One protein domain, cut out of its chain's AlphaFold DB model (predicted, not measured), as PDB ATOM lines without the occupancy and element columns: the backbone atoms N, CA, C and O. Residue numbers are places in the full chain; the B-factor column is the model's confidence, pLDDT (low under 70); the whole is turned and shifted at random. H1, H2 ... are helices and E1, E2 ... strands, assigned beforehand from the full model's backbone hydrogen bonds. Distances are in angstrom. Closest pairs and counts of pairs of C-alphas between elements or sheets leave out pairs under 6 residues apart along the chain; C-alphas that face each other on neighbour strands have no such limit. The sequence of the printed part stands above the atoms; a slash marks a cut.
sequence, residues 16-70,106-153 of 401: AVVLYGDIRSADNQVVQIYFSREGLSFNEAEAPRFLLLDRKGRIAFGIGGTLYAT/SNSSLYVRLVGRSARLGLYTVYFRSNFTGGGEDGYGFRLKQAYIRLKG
ATOM      1  N   ALA A  16      -4.558  -0.950  39.815       79.69
ATOM      2  CA  ALA A  16      -5.303  -0.520  40.988       79.69
ATOM      3  C   ALA A  16      -4.798   0.845  41.465       79.69
ATOM      4  O   ALA A  16      -3.595   1.083  41.525       79.69
ATOM      5  N   VAL A  17      -5.726   1.728  41.821       82.81
ATOM      6  CA  VAL A  17      -5.437   3.073  42.325       82.81
ATOM      7  C   VAL A  17      -6.082   3.211  43.695       82.81
ATOM      8  O   VAL A  17      -7.295   3.055  43.831       82.81
ATOM      9  N   VAL A  18      -5.279   3.504  44.715       84.75
ATOM     10  CA  VAL A  18      -5.768   3.752  46.077       84.75
ATOM     11  C   VAL A  18      -6.113   5.230  46.188       84.75
ATOM     12  O   VAL A  18      -5.227   6.076  46.134       84.75
ATOM     13  N   LEU A  19      -7.405   5.539  46.295       85.81
ATOM     14  CA  LEU A  19      -7.896   6.915  46.404       85.81
ATOM     15  C   LEU A  19      -7.908   7.414  47.854       85.81
ATOM     16  O   LEU A  19      -7.805   8.613  48.093       85.81
ATOM     17  N   TYR A  20      -8.056   6.505  48.821       87.25
ATOM     18  CA  TYR A  20      -8.094   6.830  50.246       87.25
ATOM     19  C   TYR A  20      -7.585   5.659  51.094       87.25
ATOM     20  O   TYR A  20      -7.853   4.497  50.775       87.25
ATOM     21  N   GLY A  21      -6.901   5.986  52.195       87.00
ATOM     22  CA  GLY A  21      -6.270   5.036  53.115       87.00
ATOM     23  C   GLY A  21      -4.871   4.588  52.672       87.00
ATOM     24  O   GLY A  21      -4.387   4.979  51.614       87.00
ATOM     25  N   ASP A  22      -4.209   3.781  53.505       85.38
ATOM     26  CA  ASP A  22      -2.860   3.265  53.239       85.38
ATOM     27  C   ASP A  22      -2.901   1.755  52.979       85.38
ATOM     28  O   ASP A  22      -3.222   0.961  53.870       85.38
ATOM     29  N   ILE A  23      -2.530   1.347  51.766       83.00
ATOM     30  CA  ILE A  23      -2.475  -0.062  51.365       83.00
ATOM     31  C   ILE A  23      -1.497  -0.891  52.197       83.00
ATOM     32  O   ILE A  23      -1.731  -2.079  52.395       83.00
ATOM     33  N   ARG A  24      -0.430  -0.292  52.736       83.06
ATOM     34  CA  ARG A  24       0.545  -1.004  53.579       83.06
ATOM     35  C   ARG A  24      -0.062  -1.437  54.912       83.06
ATOM     36  O   ARG A  24       0.402  -2.390  55.529       83.06
ATOM     37  N   SER A  25      -1.119  -0.748  55.341       84.69
ATOM     38  CA  SER A  25      -1.896  -1.084  56.536       84.69
ATOM     39  C   SER A  25      -3.058  -2.046  56.256       84.69
ATOM     40  O   SER A  25      -3.737  -2.475  57.191       84.69
ATOM     41  N   ALA A  26      -3.304  -2.387  54.985       87.44
ATOM     42  CA  ALA A  26      -4.431  -3.216  54.590       87.44
ATOM     43  C   ALA A  26      -4.259  -4.678  55.014       87.44
ATOM     44  O   ALA A  26      -3.174  -5.260  54.999       87.44
ATOM     45  N   ASP A  27      -5.377  -5.306  55.356       89.38
ATOM     46  CA  ASP A  27      -5.433  -6.743  55.541       89.38
ATOM     47  C   ASP A  27      -5.278  -7.443  54.184       89.38
ATOM     48  O   ASP A  27      -6.141  -7.352  53.307       89.38
ATOM     49  N   ASN A  28      -4.199  -8.210  54.041       87.56
ATOM     50  CA  ASN A  28      -3.903  -8.996  52.844       87.56
ATOM     51  C   ASN A  28      -5.089  -9.832  52.350       87.56
ATOM     52  O   ASN A  28      -5.307  -9.930  51.145       87.56
ATOM     53  N   GLN A  29      -5.862 -10.445  53.254       88.88
ATOM     54  CA  GLN A  29      -6.996 -11.283  52.856       88.88
ATOM     55  C   GLN A  29      -8.151 -10.437  52.310       88.88
ATOM     56  O   GLN A  29      -8.841 -10.874  51.391       88.88
ATOM     57  N   VAL A  30      -8.334  -9.216  52.824       89.88
ATOM     58  CA  VAL A  30      -9.317  -8.260  52.295       89.88
ATOM     59  C   VAL A  30      -8.932  -7.857  50.872       89.88
ATOM     60  O   VAL A  30      -9.766  -7.954  49.974       89.88
ATOM     61  N   VAL A  31      -7.666  -7.502  50.635       88.50
ATOM     62  CA  VAL A  31      -7.164  -7.130  49.298       88.50
ATOM     63  C   VAL A  31      -7.249  -8.309  48.317       88.50
ATOM     64  O   VAL A  31      -7.751  -8.153  47.203       88.50
ATOM     65  N   GLN A  32      -6.847  -9.513  48.735       86.50
ATOM     66  CA  GLN A  32      -6.928 -10.725  47.908       86.50
ATOM     67  C   GLN A  32      -8.364 -11.054  47.496       86.50
ATOM     68  O   GLN A  32      -8.643 -11.294  46.319       86.50
ATOM     69  N   ILE A  33      -9.295 -11.056  48.454       88.06
ATOM     70  CA  ILE A  33     -10.705 -11.328  48.164       88.06
ATOM     71  C   ILE A  33     -11.289 -10.208  47.309       88.06
ATOM     72  O   ILE A  33     -12.103 -10.497  46.435       88.06
ATOM     73  N   TYR A  34     -10.880  -8.954  47.508       90.12
ATOM     74  CA  TYR A  34     -11.350  -7.828  46.708       90.12
ATOM     75  C   TYR A  34     -11.029  -8.015  45.222       90.12
ATOM     76  O   TYR A  34     -11.940  -7.907  44.404       90.12
ATOM     77  N   PHE A  35      -9.799  -8.397  44.873       87.25
ATOM     78  CA  PHE A  35      -9.384  -8.600  43.477       87.25
ATOM     79  C   PHE A  35      -9.692  -9.992  42.901       87.25
ATOM     80  O   PHE A  35      -9.493 -10.219  41.708       87.25
ATOM     81  N   SER A  36     -10.227 -10.918  43.701       85.06
ATOM     82  CA  SER A  36     -10.574 -12.264  43.234       85.06
ATOM     83  C   SER A  36     -11.688 -12.261  42.174       85.06
ATOM     84  O   SER A  36     -12.764 -11.675  42.371       85.06
ATOM     85  N   ARG A  37     -11.444 -12.996  41.076       82.31
ATOM     86  CA  ARG A  37     -12.416 -13.322  40.011       82.31
ATOM     87  C   ARG A  37     -13.189 -14.620  40.266       82.31
ATOM     88  O   ARG A  37     -13.851 -15.143  39.377       82.31
ATOM     89  N   GLU A  38     -13.089 -15.181  41.462       79.88
ATOM     90  CA  GLU A  38     -13.733 -16.452  41.765       79.88
ATOM     91  C   GLU A  38     -15.266 -16.386  41.620       79.88
ATOM     92  O   GLU A  38     -15.947 -15.588  42.275       79.88
ATOM     93  N   GLY A  39     -15.803 -17.278  40.780       75.06
ATOM     94  CA  GLY A  39     -17.234 -17.383  40.488       75.06
ATOM     95  C   GLY A  39     -17.751 -16.361  39.474       75.06
ATOM     96  O   GLY A  39     -18.956 -16.340  39.230       75.06
ATOM     97  N   LEU A  40     -16.861 -15.542  38.902       79.50
ATOM     98  CA  LEU A  40     -17.194 -14.599  37.842       79.50
ATOM     99  C   LEU A  40     -16.989 -15.227  36.463       79.50
ATOM    100  O   LEU A  40     -15.974 -15.891  36.229       79.50
ATOM    101  N   SER A  41     -17.922 -14.984  35.547       80.75
ATOM    102  CA  SER A  41     -17.759 -15.379  34.143       80.75
ATOM    103  C   SER A  41     -16.810 -14.440  33.393       80.75
ATOM    104  O   SER A  41     -16.421 -13.380  33.891       80.75
ATOM    105  N   PHE A  42     -16.439 -14.807  32.164       77.81
ATOM    106  CA  PHE A  42     -15.533 -14.010  31.330       77.81
ATOM    107  C   PHE A  42     -16.007 -12.555  31.156       77.81
ATOM    108  O   PHE A  42     -15.280 -11.635  31.527       77.81
ATOM    109  N   ASN A  43     -17.262 -12.359  30.733       73.44
ATOM    110  CA  ASN A  43     -17.877 -11.038  30.525       73.44
ATOM    111  C   ASN A  43     -18.258 -10.316  31.831       73.44
ATOM    112  O   ASN A  43     -18.932  -9.279  31.823       73.44
ATOM    113  N   GLU A  44     -17.860 -10.858  32.985       79.00
ATOM    114  CA  GLU A  44     -18.088 -10.217  34.269       79.00
ATOM    115  C   GLU A  44     -16.917  -9.347  34.695       79.00
ATOM    116  O   GLU A  44     -15.757  -9.775  34.738       79.00
ATOM    117  N   ALA A  45     -17.259  -8.091  34.993       68.12
ATOM    118  CA  ALA A  45     -16.301  -7.052  35.299       68.12
ATOM    119  C   ALA A  45     -15.417  -7.457  36.481       68.12
ATOM    120  O   ALA A  45     -15.883  -7.964  37.505       68.12
ATOM    121  N   GLU A  46     -14.118  -7.221  36.321       71.12
ATOM    122  CA  GLU A  46     -13.153  -7.375  37.402       71.12
ATOM    123  C   GLU A  46     -13.456  -6.426  38.563       71.12
ATOM    124  O   GLU A  46     -14.225  -5.470  38.438       71.12
ATOM    125  N   ALA A  47     -12.801  -6.668  39.699       80.25
ATOM    126  CA  ALA A  47     -12.856  -5.764  40.835       80.25
ATOM    127  C   ALA A  47     -12.601  -4.302  40.404       80.25
ATOM    128  O   ALA A  47     -11.757  -4.067  39.521       80.25
ATOM    129  N   PRO A  48     -13.327  -3.330  40.994       84.75
ATOM    130  CA  PRO A  48     -13.148  -1.923  40.671       84.75
ATOM    131  C   PRO A  48     -11.686  -1.496  40.812       84.75
ATOM    132  O   PRO A  48     -10.997  -1.905  41.747       84.75
ATOM    133  N   ARG A  49     -11.217  -0.673  39.865       81.38
ATOM    134  CA  ARG A  49      -9.822  -0.199  39.827       81.38
ATOM    135  C   ARG A  49      -9.502   0.728  40.994       81.38
ATOM    136  O   ARG A  49      -8.391   0.688  41.509       81.38
ATOM    137  N   PHE A  50     -10.467   1.554  41.382       84.38
ATOM    138  CA  PHE A  50     -10.323   2.513  42.464       84.38
ATOM    139  C   PHE A  50     -10.662   1.865  43.801       84.38
ATOM    140  O   PHE A  50     -11.714   1.235  43.937       84.38
ATOM    141  N   LEU A  51      -9.763   2.027  44.768       87.75
ATOM    142  CA  LEU A  51      -9.854   1.442  46.095       87.75
ATOM    143  C   LEU A  51      -9.953   2.537  47.157       87.75
ATOM    144  O   LEU A  51      -9.117   3.438  47.223       87.75
ATOM    145  N   LEU A  52     -10.963   2.418  48.008       92.69
ATOM    146  CA  LEU A  52     -11.146   3.192  49.226       92.69
ATOM    147  C   LEU A  52     -10.957   2.237  50.406       92.69
ATOM    148  O   LEU A  52     -11.748   1.309  50.590       92.69
ATOM    149  N   LEU A  53      -9.886   2.440  51.170       92.62
ATOM    150  CA  LEU A  53      -9.582   1.666  52.369       92.62
ATOM    151  C   LEU A  53     -10.051   2.421  53.612       92.62
ATOM    152  O   LEU A  53      -9.865   3.634  53.713       92.62
ATOM    153  N   ASP A  54     -10.632   1.728  54.588       90.56
ATOM    154  CA  ASP A  54     -10.859   2.350  55.894       90.56
ATOM    155  C   ASP A  54      -9.524   2.634  56.610       90.56
ATOM    156  O   ASP A  54      -8.480   2.060  56.300       90.56
ATOM    157  N   ARG A  55      -9.552   3.503  57.627       85.50
ATOM    158  CA  ARG A  55      -8.338   3.900  58.369       85.50
ATOM    159  C   ARG A  55      -7.607   2.731  59.039       85.50
ATOM    160  O   ARG A  55      -6.443   2.873  59.389       85.50
ATOM    161  N   LYS A  56      -8.299   1.613  59.283       86.12
ATOM    162  CA  LYS A  56      -7.736   0.411  59.915       86.12
ATOM    163  C   LYS A  56      -7.314  -0.656  58.897       86.12
ATOM    164  O   LYS A  56      -6.890  -1.725  59.331       86.12
ATOM    165  N   GLY A  57      -7.487  -0.413  57.596       86.06
ATOM    166  CA  GLY A  57      -7.154  -1.359  56.529       86.06
ATOM    167  C   GLY A  57      -7.990  -2.648  56.529       86.06
ATOM    168  O   GLY A  57      -7.602  -3.643  55.922       86.06
ATOM    169  N   ARG A  58      -9.126  -2.670  57.231       91.44
ATOM    170  CA  ARG A  58     -10.021  -3.827  57.376       91.44
ATOM    171  C   ARG A  58     -11.160  -3.834  56.372       91.44
ATOM    172  O   ARG A  58     -11.817  -4.865  56.261       91.44
ATOM    173  N   ILE A  59     -11.432  -2.726  55.692       94.06
ATOM    174  CA  ILE A  59     -12.489  -2.611  54.687       94.06
ATOM    175  C   ILE A  59     -11.895  -2.021  53.414       94.06
ATOM    176  O   ILE A  59     -11.234  -0.991  53.449       94.06
ATOM    177  N   ALA A  60     -12.175  -2.680  52.297       94.19
ATOM    178  CA  ALA A  60     -11.878  -2.262  50.941       94.19
ATOM    179  C   ALA A  60     -13.189  -2.058  50.186       94.19
ATOM    180  O   ALA A  60     -13.983  -2.990  50.046       94.19
ATOM    181  N   PHE A  61     -13.409  -0.853  49.682       94.81
ATOM    182  CA  PHE A  61     -14.579  -0.495  48.896       94.81
ATOM    183  C   PHE A  61     -14.157   0.068  47.543       94.81
ATOM    184  O   PHE A  61     -13.177   0.803  47.448       94.81
ATOM    185  N   GLY A  62     -14.923  -0.234  46.501       93.25
ATOM    186  CA  GLY A  62     -14.766   0.441  45.227       93.25
ATOM    187  C   GLY A  62     -16.019   0.417  44.375       93.25
ATOM    188  O   GLY A  62     -16.895  -0.444  44.505       93.25
ATOM    189  N   ILE A  63     -16.056   1.390  43.475       91.12
ATOM    190  CA  ILE A  63     -17.105   1.602  42.486       91.12
ATOM    191  C   ILE A  63     -16.433   1.551  41.119       91.12
ATOM    192  O   ILE A  63     -15.364   2.129  40.914       91.12
ATOM    193  N   GLY A  64     -17.033   0.810  40.200       89.44
ATOM    194  CA  GLY A  64     -16.551   0.665  38.841       89.44
ATOM    195  C   GLY A  64     -17.689   0.724  37.839       89.44
ATOM    196  O   GLY A  64     -18.863   0.553  38.170       89.44
ATOM    197  N   GLY A  65     -17.311   0.955  36.592       89.62
ATOM    198  CA  GLY A  65     -18.210   0.881  35.461       89.62
ATOM    199  C   GLY A  65     -17.472   0.393  34.227       89.62
ATOM    200  O   GLY A  65     -16.254   0.549  34.118       89.62
ATOM    201  N   THR A  66     -18.225  -0.199  33.313       88.50
ATOM    202  CA  THR A  66     -17.743  -0.630  32.002       88.50
ATOM    203  C   THR A  66     -18.697  -0.086  30.955       88.50
ATOM    204  O   THR A  66     -19.881  -0.414  30.998       88.50
ATOM    205  N   LEU A  67     -18.182   0.705  30.013       90.81
ATOM    206  CA  LEU A  67     -18.853   0.959  28.742       90.81
ATOM    207  C   LEU A  67     -18.560  -0.234  27.829       90.81
ATOM    208  O   LEU A  67     -17.393  -0.532  27.571       90.81
ATOM    209  N   TYR A  68     -19.600  -0.938  27.394       89.88
ATOM    210  CA  TYR A  68     -19.482  -2.083  26.498       89.88
ATOM    211  C   TYR A  68     -20.267  -1.781  25.232       89.88
ATOM    212  O   TYR A  68     -21.492  -1.763  25.278       89.88
ATOM    213  N   ALA A  69     -19.555  -1.513  24.140       90.25
ATOM    214  CA  ALA A  69     -20.138  -1.189  22.850       90.25
ATOM    215  C   ALA A  69     -19.801  -2.284  21.840       90.25
ATOM    216  O   ALA A  69     -18.641  -2.678  21.710       90.25
ATOM    217  N   THR A  70     -20.810  -2.750  21.116       89.31
ATOM    218  CA  THR A  70     -20.662  -3.715  20.026       89.31
ATOM    219  C   THR A  70     -21.172  -3.115  18.739       89.31
ATOM    220  O   THR A  70     -22.204  -2.450  18.746       89.31
ATOM    221  N   SER A 106     -26.042  -1.738  25.518       90.25
ATOM    222  CA  SER A 106     -26.904  -2.153  26.638       90.25
ATOM    223  C   SER A 106     -26.188  -3.042  27.664       90.25
ATOM    224  O   SER A 106     -26.570  -3.125  28.835       90.25
ATOM    225  N   ASN A 107     -25.093  -3.676  27.244       89.44
ATOM    226  CA  ASN A 107     -24.250  -4.523  28.087       89.44
ATOM    227  C   ASN A 107     -23.233  -3.738  28.929       89.44
ATOM    228  O   ASN A 107     -22.478  -4.330  29.707       89.44
ATOM    229  N   SER A 108     -23.249  -2.407  28.828       92.25
ATOM    230  CA  SER A 108     -22.570  -1.532  29.780       92.25
ATOM    231  C   SER A 108     -23.044  -1.823  31.206       92.25
ATOM    232  O   SER A 108     -24.163  -2.282  31.425       92.25
ATOM    233  N   SER A 109     -22.191  -1.592  32.201       92.50
ATOM    234  CA  SER A 109     -22.501  -1.940  33.591       92.50
ATOM    235  C   SER A 109     -21.944  -0.936  34.582       92.50
ATOM    236  O   SER A 109     -20.854  -0.408  34.387       92.50
ATOM    237  N   LEU A 110     -22.673  -0.740  35.678       93.06
ATOM    238  CA  LEU A 110     -22.164  -0.154  36.917       93.06
ATOM    239  C   LEU A 110     -22.104  -1.238  37.986       93.06
ATOM    240  O   LEU A 110     -23.022  -2.062  38.095       93.06
ATOM    241  N   TYR A 111     -21.035  -1.243  38.773       93.25
ATOM    242  CA  TYR A 111     -20.824  -2.251  39.797       93.25
ATOM    243  C   TYR A 111     -20.090  -1.702  41.016       93.25
ATOM    244  O   TYR A 111     -19.265  -0.795  40.940       93.25
ATOM    245  N   VAL A 112     -20.398  -2.298  42.160       94.06
ATOM    246  CA  VAL A 112     -19.857  -1.932  43.464       94.06
ATOM    247  C   VAL A 112     -19.381  -3.196  44.155       94.06
ATOM    248  O   VAL A 112     -20.067  -4.222  44.140       94.06
ATOM    249  N   ARG A 113     -18.201  -3.127  44.771       95.06
ATOM    250  CA  ARG A 113     -17.657  -4.220  45.576       95.06
ATOM    251  C   ARG A 113     -17.146  -3.680  46.898       95.06
ATOM    252  O   ARG A 113     -16.381  -2.722  46.930       95.06
ATOM    253  N   LEU A 114     -17.542  -4.342  47.974       95.06
ATOM    254  CA  LEU A 114     -17.023  -4.114  49.310       95.06
ATOM    255  C   LEU A 114     -16.506  -5.437  49.853       95.06
ATOM    256  O   LEU A 114     -17.202  -6.445  49.784       95.06
ATOM    257  N   VAL A 115     -15.307  -5.438  50.412       95.25
ATOM    258  CA  VAL A 115     -14.763  -6.560  51.176       95.25
ATOM    259  C   VAL A 115     -14.333  -6.031  52.524       95.25
ATOM    260  O   VAL A 115     -13.648  -5.017  52.593       95.25
ATOM    261  N   GLY A 116     -14.732  -6.694  53.598       94.75
ATOM    262  CA  GLY A 116     -14.385  -6.260  54.940       94.75
ATOM    263  C   GLY A 116     -14.046  -7.410  55.867       94.75
ATOM    264  O   GLY A 116     -14.432  -8.555  55.635       94.75
ATOM    265  N   ARG A 117     -13.352  -7.090  56.959       93.75
ATOM    266  CA  ARG A 117     -13.211  -7.956  58.126       93.75
ATOM    267  C   ARG A 117     -13.849  -7.303  59.344       93.75
ATOM    268  O   ARG A 117     -13.413  -6.253  59.809       93.75
ATOM    269  N   SER A 118     -14.821  -7.993  59.926       90.12
ATOM    270  CA  SER A 118     -15.392  -7.654  61.232       90.12
ATOM    271  C   SER A 118     -14.943  -8.657  62.293       90.12
ATOM    272  O   SER A 118     -14.745  -9.832  61.995       90.12
ATOM    273  N   ALA A 119     -14.826  -8.216  63.548       86.38
ATOM    274  CA  ALA A 119     -14.492  -9.096  64.670       86.38
ATOM    275  C   ALA A 119     -15.548 -10.198  64.890       86.38
ATOM    276  O   ALA A 119     -15.198 -11.320  65.233       86.38
ATOM    277  N   ARG A 120     -16.835  -9.895  64.657       87.38
ATOM    278  CA  ARG A 120     -17.942 -10.851  64.858       87.38
ATOM    279  C   ARG A 120     -18.180 -11.738  63.635       87.38
ATOM    280  O   ARG A 120     -18.400 -12.941  63.752       87.38
ATOM    281  N   LEU A 121     -18.149 -11.130  62.450       82.81
ATOM    282  CA  LEU A 121     -18.534 -11.794  61.203       82.81
ATOM    283  C   LEU A 121     -17.336 -12.451  60.496       82.81
ATOM    284  O   LEU A 121     -17.513 -13.400  59.742       82.81
ATOM    285  N   GLY A 122     -16.101 -12.036  60.780       91.12
ATOM    286  CA  GLY A 122     -14.941 -12.432  59.985       91.12
ATOM    287  C   GLY A 122     -14.927 -11.710  58.637       91.12
ATOM    288  O   GLY A 122     -15.359 -10.558  58.552       91.12
ATOM    289  N   LEU A 123     -14.397 -12.371  57.603       93.69
ATOM    290  CA  LEU A 123     -14.337 -11.836  56.240       93.69
ATOM    291  C   LEU A 123     -15.712 -11.890  55.569       93.69
ATOM    292  O   LEU A 123     -16.357 -12.941  55.556       93.69
ATOM    293  N   TYR A 124     -16.120 -10.771  54.977       95.50
ATOM    294  CA  TYR A 124     -17.365 -10.645  54.232       95.50
ATOM    295  C   TYR A 124     -17.163  -9.875  52.927       95.50
ATOM    296  O   TYR A 124     -16.307  -8.995  52.842       95.50
ATOM    297  N   THR A 125     -17.988 -10.184  51.929       95.31
ATOM    298  CA  THR A 125     -18.037  -9.480  50.644       95.31
ATOM    299  C   THR A 125     -19.459  -9.028  50.373       95.31
ATOM    300  O   THR A 125     -20.383  -9.812  50.554       95.31
ATOM    301  N   VAL A 126     -19.633  -7.806  49.884       95.69
ATOM    302  CA  VAL A 126     -20.877  -7.305  49.293       95.69
ATOM    303  C   VAL A 126     -20.587  -6.969  47.838       95.69
ATOM    304  O   VAL A 126     -19.580  -6.324  47.536       95.69
ATOM    305  N   TYR A 127     -21.446  -7.423  46.933       95.19
ATOM    306  CA  TYR A 127     -21.287  -7.183  45.507       95.19
ATOM    307  C   TYR A 127     -22.611  -6.789  44.874       95.19
ATOM    308  O   TYR A 127     -23.636  -7.415  45.135       95.19
ATOM    309  N   PHE A 128     -22.560  -5.777  44.017       95.12
ATOM    310  CA  PHE A 128     -23.679  -5.297  43.222       95.12
ATOM    311  C   PHE A 128     -23.213  -5.075  41.788       95.12
ATOM    312  O   PHE A 128     -22.154  -4.485  41.570       95.12
ATOM    313  N   ARG A 129     -24.010  -5.500  40.808       93.75
ATOM    314  CA  ARG A 129     -23.777  -5.213  39.393       93.75
ATOM    315  C   ARG A 129     -25.085  -5.058  38.633       93.75
ATOM    316  O   ARG A 129     -26.008  -5.859  38.788       93.75
ATOM    317  N   SER A 130     -25.100  -4.068  37.754       93.94
ATOM    318  CA  SER A 130     -26.191  -3.762  36.831       93.94
ATOM    319  C   SER A 130     -25.798  -4.014  35.375       93.94
ATOM    320  O   SER A 130     -24.624  -4.240  35.067       93.94
ATOM    321  N   ASN A 131     -26.781  -3.944  34.489       92.56
ATOM    322  CA  ASN A 131     -26.606  -3.585  33.087       92.56
ATOM    323  C   ASN A 131     -27.777  -2.702  32.617       92.56
ATOM    324  O   ASN A 131     -28.664  -2.388  33.413       92.56
ATOM    325  N   PHE A 132     -27.786  -2.308  31.343       93.19
ATOM    326  CA  PHE A 132     -28.780  -1.398  30.768       93.19
ATOM    327  C   PHE A 132     -29.605  -2.081  29.669       93.19
ATOM    328  O   PHE A 132     -29.679  -1.590  28.549       93.19
ATOM    329  N   THR A 133     -30.189  -3.243  29.977       87.94
ATOM    330  CA  THR A 133     -31.082  -3.999  29.075       87.94
ATOM    331  C   THR A 133     -32.505  -4.055  29.631       87.94
ATOM    332  O   THR A 133     -32.668  -4.431  30.795       87.94
ATOM    333  N   GLY A 134     -33.531  -3.852  28.802       82.31
ATOM    334  CA  GLY A 134     -34.939  -4.082  29.165       82.31
ATOM    335  C   GLY A 134     -35.817  -2.847  28.969       82.31
ATOM    336  O   GLY A 134     -35.512  -2.028  28.118       82.31
ATOM    337  N   GLY A 135     -36.895  -2.716  29.752       78.75
ATOM    338  CA  GLY A 135     -38.013  -1.772  29.544       78.75
ATOM    339  C   GLY A 135     -37.740  -0.266  29.700       78.75
ATOM    340  O   GLY A 135     -38.610   0.446  30.187       78.75
ATOM    341  N   GLY A 136     -36.550   0.214  29.342       84.19
ATOM    342  CA  GLY A 136     -36.284   1.634  29.100       84.19
ATOM    343  C   GLY A 136     -36.518   2.009  27.633       84.19
ATOM    344  O   GLY A 136     -36.777   1.139  26.798       84.19
ATOM    345  N   GLU A 137     -36.390   3.301  27.327       84.00
ATOM    346  CA  GLU A 137     -36.404   3.817  25.953       84.00
ATOM    347  C   GLU A 137     -35.384   3.063  25.090       84.00
ATOM    348  O   GLU A 137     -34.273   2.762  25.538       84.00
ATOM    349  N   ASP A 138     -35.807   2.661  23.890       83.25
ATOM    350  CA  ASP A 138     -35.021   1.846  22.962       83.25
ATOM    351  C   ASP A 138     -34.377   0.603  23.601       83.25
ATOM    352  O   ASP A 138     -33.291   0.179  23.214       83.25
ATOM    353  N   GLY A 139     -34.999  -0.006  24.612       84.62
ATOM    354  CA  GLY A 139     -34.467  -1.209  25.257       84.62
ATOM    355  C   GLY A 139     -33.334  -0.966  26.267       84.62
ATOM    356  O   GLY A 139     -32.755  -1.937  26.769       84.62
ATOM    357  N   TYR A 140     -33.018   0.293  26.598       90.38
ATOM    358  CA  TYR A 140     -31.954   0.681  27.534       90.38
ATOM    359  C   TYR A 140     -32.443   0.849  28.984       90.38
ATOM    360  O   TYR A 140     -32.279   1.892  29.615       90.38
ATOM    361  N   GLY A 141     -33.061  -0.190  29.547       93.50
ATOM    362  CA  GLY A 141     -33.536  -0.182  30.937       93.50
ATOM    363  C   GLY A 141     -32.463  -0.570  31.960       93.50
ATOM    364  O   GLY A 141     -31.755  -1.556  31.768       93.50
ATOM    365  N   PHE A 142     -32.376   0.136  33.092       93.56
ATOM    366  CA  PHE A 142     -31.530  -0.298  34.211       93.56
ATOM    367  C   PHE A 142     -32.019  -1.641  34.769       93.56
ATOM    368  O   PHE A 142     -33.156  -1.763  35.226       93.56
ATOM    369  N   ARG A 143     -31.147  -2.649  34.775       93.12
ATOM    370  CA  ARG A 143     -31.467  -4.001  35.236       93.12
ATOM    371  C   ARG A 143     -30.418  -4.513  36.211       93.12
ATOM    372  O   ARG A 143     -29.214  -4.447  35.974       93.12
ATOM    373  N   LEU A 144     -30.893  -5.092  37.310       93.44
ATOM    374  CA  LEU A 144     -30.043  -5.771  38.279       93.44
ATOM    375  C   LEU A 144     -29.551  -7.114  37.718       93.44
ATOM    376  O   LEU A 144     -30.360  -7.967  37.349       93.44
ATOM    377  N   LYS A 145     -28.229  -7.321  37.686       91.75
ATOM    378  CA  LYS A 145     -27.604  -8.579  37.243       91.75
ATOM    379  C   LYS A 145     -27.130  -9.434  38.409       91.75
ATOM    380  O   LYS A 145     -27.335 -10.643  38.376       91.75
ATOM    381  N   GLN A 146     -26.505  -8.831  39.420       94.31
ATOM    382  CA  GLN A 146     -26.045  -9.510  40.635       94.31
ATOM    383  C   GLN A 146     -26.189  -8.585  41.842       94.31
ATOM    384  O   GLN A 146     -25.910  -7.390  41.752       94.31
ATOM    385  N   ALA A 147     -26.583  -9.154  42.975       96.50
ATOM    386  CA  ALA A 147     -26.610  -8.486  44.269       96.50
ATOM    387  C   ALA A 147     -26.514  -9.547  45.357       96.50
ATOM    388  O   ALA A 147     -27.490 -10.253  45.602       96.50
ATOM    389  N   TYR A 148     -25.351  -9.691  45.986       96.81
ATOM    390  CA  TYR A 148     -25.154 -10.733  46.988       96.81
ATOM    391  C   TYR A 148     -24.191 -10.324  48.096       96.81
ATOM    392  O   TYR A 148     -23.338  -9.446  47.939       96.81
ATOM    393  N   ILE A 149     -24.301 -11.045  49.209       96.88
ATOM    394  CA  ILE A 149     -23.355 -11.017  50.321       96.88
ATOM    395  C   ILE A 149     -22.698 -12.393  50.430       96.88
ATOM    396  O   ILE A 149     -23.380 -13.411  50.332       96.88
ATOM    397  N   ARG A 150     -21.377 -12.435  50.640       95.88
ATOM    398  CA  ARG A 150     -20.636 -13.658  50.989       95.88
ATOM    399  C   ARG A 150     -20.067 -13.548  52.394       95.88
ATOM    400  O   ARG A 150     -19.462 -12.532  52.720       95.88
ATOM    401  N   LEU A 151     -20.231 -14.593  53.200       94.50
ATOM    402  CA  LEU A 151     -19.760 -14.649  54.583       94.50
ATOM    403  C   LEU A 151     -19.501 -16.091  55.021       94.50
ATOM    404  O   LEU A 151     -20.411 -16.908  54.963       94.50
ATOM    405  N   LYS A 152     -18.293 -16.408  55.507       91.06
ATOM    406  CA  LYS A 152     -17.947 -17.743  56.058       91.06
ATOM    407  C   LYS A 152     -18.387 -18.926  55.165       91.06
ATOM    408  O   LYS A 152     -18.918 -19.917  55.650       91.06
ATOM    409  N   GLY A 153     -18.200 -18.804  53.850       93.00
ATOM    410  CA  GLY A 153     -18.614 -19.821  52.872       93.00
ATOM    411  C   GLY A 153     -20.078 -19.729  52.425       93.00
ATOM    412  O   GLY A 153     -20.419 -20.295  51.391       93.00
TER     413      GLY A 153
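AT A GLANCE: This is residues 16 to 70 and 106 to 153 of the 401 residues of an uncharacterized protein of Prevotella sp. CAG:873 (UniProt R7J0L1). One long, twisted sheet of six strands makes a wall, with the short helix H1 and the loop of residues 36 to 49 over one face and the other face bare. The long axis runs with the strands, between the turn from E4 to E5 at one end and the link from E5 to E6 at the other. The printed part has 103 residues, with named elements in the order E1, H1, E2, E3, E4, E5, E6; the sheet is mixed, in the order E1 E2 E3 E4 E5 E6, and the class is mostly strand. The whole is only just compact, close to loose, with a radius of gyration of the C-alphas of 15.0 A, and is elongated, spanning 47 by 28 by 21 A.

IN THESE COORDINATES: E1 holds residues 17 to 20, from C-alpha 17 at (-5.437, 3.073, 42.325), over 9.2 A. H1 holds residues 28 to 35, 10.9 A. E2 holds residues 50 to 53, 10.0 A, and E3 residues 59 to 66, 23.4 A. After the cut, E4 holds residues 109 to 118, 29.1 A, from C-alpha 109 at (-22.501, -1.940, 33.591). E5 holds residues 122 to 131, 30.6 A. E6 holds residues 143 to 151, 25.0 A, ending at C-alpha 151 at (-19.760, -14.649, 54.583).

HOW THE PARTS SIT: The sheet is twisted, its C-alphas up to 4.3 A off the best plane. Edge strand E1 is parallel to E2, with N 51 and O 17 2.8 A apart. E1, H1 and E2 form a strand-helix-strand unit, two parallel neighbour strands with a helix between, and its crossover is left-handed. E2 pairs with E1 over residues 50 to 52 and with E3 over residues 52 to 53, a staggered pairing. E2 and E3 are an antiparallel hairpin, with N 52 and O 61 2.8 A apart. E3 and E4 are antiparallel, with N 62 and O 113 2.9 A apart. E4, E5 and E6 form a meander, each strand the antiparallel neighbour of the one before; N 114 and O 126 are 2.9 A apart, and N 127 and O 148 are 2.9 A apart. H1 is on the sheet at a height over the sheet of 7.9 A. It lies over E4 and runs along the strands, at 14 degrees to E4 on the local plane. The closest C-alphas of H1 and E4, those of Tyr 34 and Val 115, are 5.8 A apart. Every O i to N i+4 pair of H1 is within hydrogen-bond range. E1 and E6 are apart.

THE WHOLE: The two C-alphas farthest apart, those of Ala 119 and Asp 138, are 47.8 A apart. Residues 71 to 105 are not printed, and C-alphas 70 and 106 are 9.2 A apart across the cut. The links from H1 to E2 and from E5 to E6 are long. The mean pLDDT of the printed part is 88.5, and residue 45 is under 70.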